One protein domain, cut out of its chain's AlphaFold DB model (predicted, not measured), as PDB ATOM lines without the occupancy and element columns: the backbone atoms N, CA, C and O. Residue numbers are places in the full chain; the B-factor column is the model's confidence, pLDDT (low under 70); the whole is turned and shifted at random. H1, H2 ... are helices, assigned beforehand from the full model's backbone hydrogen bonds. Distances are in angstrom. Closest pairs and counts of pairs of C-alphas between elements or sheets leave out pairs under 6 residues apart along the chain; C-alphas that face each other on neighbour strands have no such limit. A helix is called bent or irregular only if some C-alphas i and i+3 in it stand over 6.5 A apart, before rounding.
ATOM      1  N   GLU A  72     -23.128 -13.500   9.086       91.12
ATOM      2  CA  GLU A  72     -22.024 -12.698   9.625       91.12
ATOM      3  C   GLU A  72     -21.515 -11.692   8.579       91.12
ATOM      4  O   GLU A  72     -21.213 -10.538   8.896       91.12
ATOM      5  N   LEU A  73     -21.461 -12.088   7.299       89.62
ATOM      6  CA  LEU A  73     -21.097 -11.176   6.211       89.62
ATOM      7  C   LEU A  73     -22.121 -10.043   6.084       89.62
ATOM      8  O   LEU A  73     -21.734  -8.893   5.858       89.62
ATOM      9  N   LEU A  74     -23.411 -10.342   6.259       87.31
ATOM     10  CA  LEU A  74     -24.476  -9.343   6.253       87.31
ATOM     11  C   LEU A  74     -24.331  -8.357   7.422       87.31
ATOM     12  O   LEU A  74     -24.452  -7.149   7.210       87.31
ATOM     13  N   GLU A  75     -23.980  -8.828   8.619       89.12
ATOM     14  CA  GLU A  75     -23.718  -7.968   9.783       89.12
ATOM     15  C   GLU A  75     -22.563  -6.981   9.537       89.12
ATOM     16  O   GLU A  75     -22.595  -5.833  10.007       89.12
ATOM     17  N   THR A  76     -21.563  -7.361   8.728       92.00
ATOM     18  CA  THR A  76     -20.465  -6.443   8.379       92.00
ATOM     19  C   THR A  76     -20.952  -5.184   7.665       92.00
ATOM     20  O   THR A  76     -20.322  -4.133   7.810       92.00
ATOM     21  N   TYR A  77     -22.089  -5.239   6.959       89.31
ATOM     22  CA  TYR A  77     -22.650  -4.080   6.270       89.31
ATOM     23  C   TYR A  77     -22.932  -2.940   7.247       89.31
ATOM     24  O   TYR A  77     -22.518  -1.803   7.004       89.31
ATOM     25  N   GLU A  78     -23.595  -3.216   8.373       89.38
ATOM     26  CA  GLU A  78     -23.878  -2.180   9.365       89.38
ATOM     27  C   GLU A  78     -22.583  -1.672  10.007       89.38
ATOM     28  O   GLU A  78     -22.351  -0.456  10.066       89.38
ATOM     29  N   ALA A  79     -21.706  -2.593  10.418       92.00
ATOM     30  CA  ALA A  79     -20.430  -2.265  11.047       92.00
ATOM     31  C   ALA A  79     -19.556  -1.353  10.161       92.00
ATOM     32  O   ALA A  79     -18.922  -0.415  10.654       92.00
ATOM     33  N   GLU A  80     -19.552  -1.587   8.847       93.56
ATOM     34  CA  GLU A  80     -18.749  -0.849   7.872       93.56
ATOM     35  C   GLU A  80     -19.437   0.433   7.369       93.56
ATOM     36  O   GLU A  80     -18.787   1.479   7.245       93.56
ATOM     37  N   ARG A  81     -20.749   0.405   7.095       91.06
ATOM     38  CA  ARG A  81     -21.472   1.514   6.438       91.06
ATOM     39  C   ARG A  81     -22.080   2.514   7.409       91.06
ATOM     40  O   ARG A  81     -22.088   3.711   7.103       91.06
ATOM     41  N   ALA A  82     -22.541   2.094   8.587       91.62
ATOM     42  CA  ALA A  82     -23.159   3.012   9.543       91.62
ATOM     43  C   ALA A  82     -22.207   4.145   9.994       91.62
ATOM     44  O   ALA A  82     -22.641   5.303  10.056       91.62
ATOM     45  N   PRO A  83     -20.900   3.904  10.246       93.38
ATOM     46  CA  PRO A  83     -19.953   4.981  10.533       93.38
ATOM     47  C   PRO A  83     -19.790   5.979   9.379       93.38
ATOM     48  O   PRO A  83     -19.671   7.179   9.642       93.38
ATOM     49  N   VAL A  84     -19.815   5.502   8.126       92.06
ATOM     50  CA  VAL A  84     -19.725   6.346   6.921       92.06
ATOM     51  C   VAL A  84     -20.945   7.256   6.834       92.06
ATOM     52  O   VAL A  84     -20.787   8.475   6.786       92.06
ATOM     53  N   GLY A  85     -22.151   6.691   6.944       91.50
ATOM     54  CA  GLY A  85     -23.400   7.456   6.927       91.50
ATOM     55  C   GLY A  85     -23.468   8.502   8.045       91.50
ATOM     56  O   GLY A  85     -23.773   9.669   7.797       91.50
ATOM     57  N   ARG A  86     -23.070   8.139   9.276       94.62
ATOM     58  CA  ARG A  86     -22.941   9.100  10.391       94.62
ATOM     59  C   ARG A  86     -21.908  10.194  10.110       94.62
ATOM     60  O   ARG A  86     -22.025  11.291  10.653       94.62
ATOM     61  N   GLY A  87     -20.860   9.899   9.346       92.31
ATOM     62  CA  GLY A  87     -19.856  10.872   8.918       92.31
ATOM     63  C   GLY A  87     -20.431  11.889   7.934       92.31
ATOM     64  O   GLY A  87     -20.347  13.089   8.196       92.31
ATOM     65  N   VAL A  88     -21.069  11.405   6.864       93.19
ATOM     66  CA  VAL A  88     -21.713  12.237   5.834       93.19
ATOM     67  C   VAL A  88     -22.788  13.117   6.457       93.19
ATOM     68  O   VAL A  88     -22.722  14.335   6.319       93.19
ATOM     69  N   ARG A  89     -23.696  12.533   7.247       94.12
ATOM     70  CA  ARG A  89     -24.749  13.285   7.940       94.12
ATOM     71  C   ARG A  89     -24.177  14.388   8.835       94.12
ATOM     72  O   ARG A  89     -24.618  15.528   8.780       94.12
ATOM     73  N   ARG A  90     -23.157  14.087   9.649       94.38
ATOM     74  CA  ARG A  90     -22.522  15.102  10.513       94.38
ATOM     75  C   ARG A  90     -21.868  16.221   9.710       94.38
ATOM     76  O   ARG A  90     -21.877  17.368  10.153       94.38
ATOM     77  N   LEU A  91     -21.269  15.894   8.565       91.06
ATOM     78  CA  LEU A  91     -20.679  16.883   7.670       91.06
ATOM     79  C   LEU A  91     -21.760  17.806   7.092       91.06
ATOM     80  O   LEU A  91     -21.604  19.025   7.159       91.06
ATOM     81  N   THR A  92     -22.856  17.242   6.581       92.62
ATOM     82  CA  THR A  92     -23.959  18.006   5.984       92.62
ATOM     83  C   THR A  92     -24.707  18.835   7.021       92.62
ATOM     84  O   THR A  92     -24.925  20.019   6.782       92.62
ATOM     85  N   ASP A  93     -25.009  18.278   8.199       94.56
ATOM     86  CA  ASP A  93     -25.679  18.991   9.297       94.56
ATOM     87  C   ASP A  93     -24.864  20.225   9.718       94.56
ATOM     88  O   ASP A  93     -25.406  21.320   9.885       94.56
ATOM     89  N   ARG A  94     -23.534  20.086   9.829       91.81
ATOM     90  CA  ARG A  94     -22.632  21.205  10.151       91.81
ATOM     91  C   ARG A  94     -22.592  22.248   9.045       91.81
ATOM     92  O   ARG A  94     -22.663  23.438   9.341       91.81
ATOM     93  N   ALA A  95     -22.473  21.818   7.789       90.00
ATOM     94  CA  ALA A  95     -22.443  22.729   6.651       90.00
ATOM     95  C   ALA A  95     -23.748  23.530   6.548       90.00
ATOM     96  O   ALA A  95     -23.704  24.754   6.419       90.00
ATOM     97  N   PHE A  96     -24.894  22.859   6.690       92.06
ATOM     98  CA  PHE A  96     -26.207  23.492   6.716       92.06
ATOM     99  C   PHE A  96     -26.324  24.470   7.883       92.06
ATOM    100  O   PHE A  96     -26.658  25.627   7.661       92.06
ATOM    101  N   THR A  97     -25.962  24.046   9.098       89.62
ATOM    102  CA  THR A  97     -25.988  24.905  10.293       89.62
ATOM    103  C   THR A  97     -25.156  26.169  10.090       89.62
ATOM    104  O   THR A  97     -25.624  27.264  10.372       89.62
ATOM    105  N   VAL A  98     -23.935  26.060   9.559       88.62
ATOM    106  CA  VAL A  98     -23.088  27.232   9.276       88.62
ATOM    107  C   VAL A  98     -23.692  28.105   8.171       88.62
ATOM    108  O   VAL A  98     -23.670  29.332   8.271       88.62
ATOM    109  N   GLY A  99     -24.253  27.488   7.129       88.06
ATOM    110  CA  GLY A  99     -24.878  28.181   6.004       88.06
ATOM    111  C   GLY A  99     -26.147  28.943   6.383       88.06
ATOM    112  O   GLY A  99     -26.367  30.038   5.870       88.06
ATOM    113  N   THR A 100     -26.952  28.419   7.307       91.06
ATOM    114  CA  THR A 100     -28.243  29.002   7.710       91.06
ATOM    115  C   THR A 100     -28.198  29.749   9.039       91.06
ATOM    116  O   THR A 100     -29.158  30.438   9.374       91.06
ATOM    117  N   SER A 101     -27.093  29.680   9.788       91.38
ATOM    118  CA  SER A 101     -26.993  30.367  11.075       91.38
ATOM    119  C   SER A 101     -27.099  31.886  10.931       91.38
ATOM    120  O   SER A 101     -26.356  32.526  10.181       91.38
ATOM    121  N   SER A 102     -27.975  32.475  11.743       90.56
ATOM    122  CA  SER A 102     -28.113  33.926  11.907       90.56
ATOM    123  C   SER A 102     -27.102  34.522  12.895       90.56
ATOM    124  O   SER A 102     -27.083  35.739  13.098       90.56
ATOM    125  N   HIS A 103     -26.252  33.693  13.515       93.44
ATOM    126  CA  HIS A 103     -25.334  34.138  14.558       93.44
ATOM    127  C   HIS A 103     -24.308  35.151  13.998       93.44
ATOM    128  O   HIS A 103     -23.648  34.854  12.994       93.44
ATOM    129  N   PRO A 104     -24.131  36.339  14.615       90.62
ATOM    130  CA  PRO A 104     -23.331  37.428  14.043       90.62
ATOM    131  C   PRO A 104     -21.891  37.044  13.684       90.62
ATOM    132  O   PRO A 104     -21.406  37.427  12.621       90.62
ATOM    133  N   ALA A 105     -21.229  36.243  14.525       88.94
ATOM    134  CA  ALA A 105     -19.858  35.797  14.283       88.94
ATOM    135  C   ALA A 105     -19.748  34.863  13.061       88.94
ATOM    136  O   ALA A 105     -18.867  35.041  12.222       88.94
ATOM    137  N   LEU A 106     -20.679  33.913  12.906       87.62
ATOM    138  CA  LEU A 106     -20.724  33.014  11.745       87.62
ATOM    139  C   LEU A 106     -21.068  33.772  10.461       87.62
ATOM    140  O   LEU A 106     -20.487  33.513   9.405       87.62
ATOM    141  N   ARG A 107     -21.951  34.771  10.561       87.31
ATOM    142  CA  ARG A 107     -22.262  35.674   9.453       87.31
ATOM    143  C   ARG A 107     -21.038  36.486   9.028       87.31
ATOM    144  O   ARG A 107     -20.814  36.619   7.830       87.31
ATOM    145  N   LEU A 108     -20.243  36.998   9.968       89.38
ATOM    146  CA  LEU A 108     -19.004  37.721   9.665       89.38
ATOM    147  C   LEU A 108     -17.953  36.800   9.027       89.38
ATOM    148  O   LEU A 108     -17.368  37.149   8.001       89.38
ATOM    149  N   ALA A 109     -17.755  35.606   9.592       88.19
ATOM    150  CA  ALA A 109     -16.817  34.620   9.067       88.19
ATOM    151  C   ALA A 109     -17.157  34.229   7.618       88.19
ATOM    152  O   ALA A 109     -16.277  34.233   6.758       88.19
ATOM    153  N   ARG A 110     -18.433  33.958   7.307       86.50
ATOM    154  CA  ARG A 110     -18.838  33.563   5.946       86.50
ATOM    155  C   ARG A 110     -18.805  34.715   4.935       86.50
ATOM    156  O   ARG A 110     -18.490  34.468   3.778       86.50
ATOM    157  N   THR A 111     -19.142  35.949   5.327       89.25
ATOM    158  CA  THR A 111     -19.258  37.067   4.368       89.25
ATOM    159  C   THR A 111     -17.959  37.831   4.168       89.25
ATOM    160  O   THR A 111     -17.729  38.327   3.071       89.25
ATOM    161  N   ARG A 112     -17.106  37.934   5.197       87.69
ATOM    162  CA  ARG A 112     -15.867  38.723   5.120       87.69
ATOM    163  C   ARG A 112     -14.598  37.887   5.131       87.69
ATOM    164  O   ARG A 112     -13.650  38.260   4.459       87.69
ATOM    165  N   LEU A 113     -14.558  36.765   5.851       87.56
ATOM    166  CA  LEU A 113     -13.333  35.963   5.961       87.56
ATOM    167  C   LEU A 113     -13.235  34.897   4.857       87.56
ATOM    168  O   LEU A 113     -12.199  34.760   4.205       87.56
ATOM    169  N   ALA A 114     -14.319  34.155   4.619       88.25
ATOM    170  CA  ALA A 114     -14.332  33.032   3.682       88.25
ATOM    171  C   ALA A 114     -13.917  33.397   2.238       88.25
ATOM    172  O   ALA A 114     -13.126  32.637   1.679       88.25
ATOM    173  N   PRO A 115     -14.337  34.538   1.641       90.88
ATOM    174  CA  PRO A 115     -13.933  34.903   0.277       90.88
ATOM    175  C   PRO A 115     -12.422  35.087   0.099       90.88
ATOM    176  O   PRO A 115     -11.906  34.885  -0.996       90.88
ATOM    177  N   HIS A 116     -11.699  35.434   1.168       90.00
ATOM    178  CA  HIS A 116     -10.248  35.615   1.128       90.00
ATOM    179  C   HIS A 116      -9.492  34.327   1.479       90.00
ATOM    180  O   HIS A 116      -8.471  34.018   0.866       90.00
ATOM    181  N   VAL A 117     -10.005  33.540   2.432       87.69
ATOM    182  CA  VAL A 117      -9.333  32.321   2.917       87.69
ATOM    183  C   VAL A 117      -9.576  31.113   2.006       87.69
ATOM    184  O   VAL A 117      -8.647  30.350   1.735       87.69
ATOM    185  N   ALA A 118     -10.796  30.933   1.495       86.75
ATOM    186  CA  ALA A 118     -11.147  29.796   0.644       86.75
ATOM    187  C   ALA A 118     -10.267  29.663  -0.619       86.75
ATOM    188  O   ALA A 118      -9.743  28.569  -0.841       86.75
ATOM    189  N   PRO A 119     -10.020  30.717  -1.429       87.50
ATOM    190  CA  PRO A 119      -9.155  30.589  -2.603       87.50
ATOM    191  C   PRO A 119      -7.699  30.282  -2.234       87.50
ATOM    192  O   PRO A 119      -7.030  29.554  -2.966       87.50
ATOM    193  N   LEU A 120      -7.204  30.766  -1.087       87.94
ATOM    194  CA  LEU A 120      -5.860  30.441  -0.604       87.94
ATOM    195  C   LEU A 120      -5.743  28.956  -0.224       87.94
ATOM    196  O   LEU A 120      -4.791  28.290  -0.622       87.94
ATOM    197  N   LEU A 121      -6.742  28.414   0.479       86.00
ATOM    198  CA  LEU A 121      -6.800  26.987   0.812       86.00
ATOM    199  C   LEU A 121      -6.920  26.107  -0.439       86.00
ATOM    200  O   LEU A 121      -6.277  25.062  -0.520       86.00
ATOM    201  N   LEU A 122      -7.704  26.530  -1.433       88.50
ATOM    202  CA  LEU A 122      -7.879  25.791  -2.686       88.50
ATOM    203  C   LEU A 122      -6.637  25.817  -3.593       88.50
ATOM    204  O   LEU A 122      -6.493  24.927  -4.433       88.50
ATOM    205  N   ARG A 123      -5.719  26.776  -3.406       90.12
ATOM    206  CA  ARG A 123      -4.402  26.780  -4.070       90.12
ATOM    207  C   ARG A 123      -3.491  25.657  -3.572       90.12
ATOM    208  O   ARG A 123      -2.681  25.148  -4.342       90.12
ATOM    209  N   ALA A 124      -3.636  25.232  -2.317       93.38
ATOM    210  CA  ALA A 124      -2.866  24.116  -1.783       93.38
ATOM    211  C   ALA A 124      -3.396  22.784  -2.342       93.38
ATOM    212  O   ALA A 124      -4.476  22.312  -1.980       93.38
ATOM    213  N   THR A 125      -2.603  22.136  -3.201       92.12
ATOM    214  CA  THR A 125      -2.959  20.866  -3.861       92.12
ATOM    215  C   THR A 125      -3.348  19.778  -2.863       92.12
ATOM    216  O   THR A 125      -4.343  19.087  -3.077       92.12
ATOM    217  N   ALA A 126      -2.629  19.663  -1.743       92.50
ATOM    218  CA  ALA A 126      -2.921  18.694  -0.691       92.50
ATOM    219  C   ALA A 126      -4.276  18.950  -0.004       92.50
ATOM    220  O   ALA A 126      -5.042  18.007   0.207       92.50
ATOM    221  N   ALA A 127      -4.593  20.211   0.308       89.50
ATOM    222  CA  ALA A 127      -5.853  20.588   0.948       89.50
ATOM    223  C   ALA A 127      -7.039  20.377  -0.002       89.50
ATOM    224  O   ALA A 127      -8.008  19.710   0.362       89.50
ATOM    225  N   ARG A 128      -6.917  20.847  -1.250       92.31
ATOM    226  CA  ARG A 128      -7.907  20.620  -2.311       92.31
ATOM    227  C   ARG A 128      -8.151  19.130  -2.548       92.31
ATOM    228  O   ARG A 128      -9.298  18.699  -2.596       92.31
ATOM    229  N   ALA A 129      -7.089  18.329  -2.648       91.00
ATOM    230  CA  ALA A 129      -7.204  16.888  -2.859       91.00
ATOM    231  C   ALA A 129      -7.847  16.180  -1.657       91.00
ATOM    232  O   ALA A 129      -8.625  15.246  -1.839       91.00
ATOM    233  N   ARG A 130      -7.554  16.622  -0.427       90.56
ATOM    234  CA  ARG A 130      -8.210  16.099   0.778       90.56
ATOM    235  C   ARG A 130      -9.704  16.414   0.772       90.56
ATOM    236  O   ARG A 130     -10.489  15.491   0.948       90.56
ATOM    237  N   LEU A 131     -10.078  17.671   0.526       90.31
ATOM    238  CA  LEU A 131     -11.477  18.089   0.435       90.31
ATOM    239  C   LEU A 131     -12.224  17.282  -0.631       90.31
ATOM    240  O   LEU A 131     -13.270  16.709  -0.340       90.31
ATOM    241  N   PHE A 132     -11.647  17.178  -1.832       92.56
ATOM    242  CA  PHE A 132     -12.219  16.403  -2.928       92.56
ATOM    243  C   PHE A 132     -12.462  14.950  -2.518       92.56
ATOM    244  O   PHE A 132     -13.586  14.475  -2.648       92.56
ATOM    245  N   ARG A 133     -11.461  14.254  -1.959       91.19
ATOM    246  CA  ARG A 133     -11.613  12.852  -1.525       91.19
ATOM    247  C   ARG A 133     -12.626  12.665  -0.395       91.19
ATOM    248  O   ARG A 133     -13.200  11.590  -0.282       91.19
ATOM    249  N   THR A 134     -12.820  13.670   0.456       89.81
ATOM    250  CA  THR A 134     -13.841  13.622   1.508       89.81
ATOM    251  C   THR A 134     -15.241  13.764   0.923       89.81
ATOM    252  O   THR A 134     -16.100  12.951   1.240       89.81
ATOM    253  N   VAL A 135     -15.470  14.752   0.053       90.00
ATOM    254  CA  VAL A 135     -16.799  15.016  -0.531       90.00
ATOM    255  C   VAL A 135     -17.201  13.946  -1.550       90.00
ATOM    256  O   VAL A 135     -18.363  13.575  -1.614       90.00
ATOM    257  N   SER A 136     -16.244  13.415  -2.313       90.25
ATOM    258  CA  SER A 136     -16.469  12.322  -3.276       90.25
ATOM    259  C   SER A 136     -16.458  10.926  -2.644       90.25
ATOM    260  O   SER A 136     -16.472   9.934  -3.366       90.25
ATOM    261  N   GLU A 137     -16.351  10.834  -1.313       91.25
ATOM    262  CA  GLU A 137     -16.255   9.576  -0.555       91.25
ATOM    263  C   GLU A 137     -15.098   8.640  -0.968       91.25
ATOM    264  O   GLU A 137     -14.990   7.512  -0.489       91.25
TER     265      GLU A 137
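What this domain is: This is residues 72 to 137 of the 253 residues of the protein "FAD_binding_3 domain-containing protein" of Streptomyces sp. AK010 (UniProt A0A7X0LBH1). Three helices joined end to end make a flat, open hook: long H1 runs nearly straight, H2 turns off from its far end, and H3 folds back toward H1b, the second arm of H1. H1b, H2 and H3 frame an open triangle with few contacts, and residues 72 to 83 stick out beyond it. The printed part has 66 residues with three named helices, in the order H1, H2, H3, and no named strand; the class is all helix. It is only just extended, close to loose, with a radius of gyration of the C-alphas of 16.4 A and spans of 52 by 31 by 11 A.

How they stand to each other: H1, residues 72 to 100, was assigned as one helix by its hydrogen bonds but is bent: C-alphas 80 and 83 are 6.5 A apart. Its arms, H1a with residues 72 to 80 and H1b with residues 83 to 100, stand at a shallow tilt of 24 degrees. H1b and H2, residues 104 to 123, are close but not clearly touching; their closest C-alphas, Val 98 and Leu 106, are 6.7 A apart, at a steep tilt of 60 degrees, opposite ways. H2 has a kink of 56 degrees near residue 115. With residues 121 to 122 alone, H2 only just touches H3, residues 125 to 135, and only at the corner, with 3 pairs of C-alphas within 8 A; the closest, Leu 122 and Arg 128, are 5.2 A apart. H1b and H3 are near each other, with 5 pairs of C-alphas within 10 A. H1a is apart from H2 and H3. Every O i to N i+4 pair is within hydrogen-bond range in H1b and H3, against 3 of 5 in H1a and 11 of 16 in H2.

Where its parts are: H1a begins at C-alpha 72 (-22.024, -12.698, 9.625), and H1b measures 25.6 A. H2 measures 28.3 A from C-alpha 104 (-23.331, 37.428, 14.043). H3 ends at C-alpha 135 (-16.799, 15.016, -0.531).

The domain as a whole: The C-alphas of Glu 72 and Arg 112, the two farthest apart, are 52.0 A apart. The printed part has no cut, both links are tight, and no printed residue is under 70 in pLDDT.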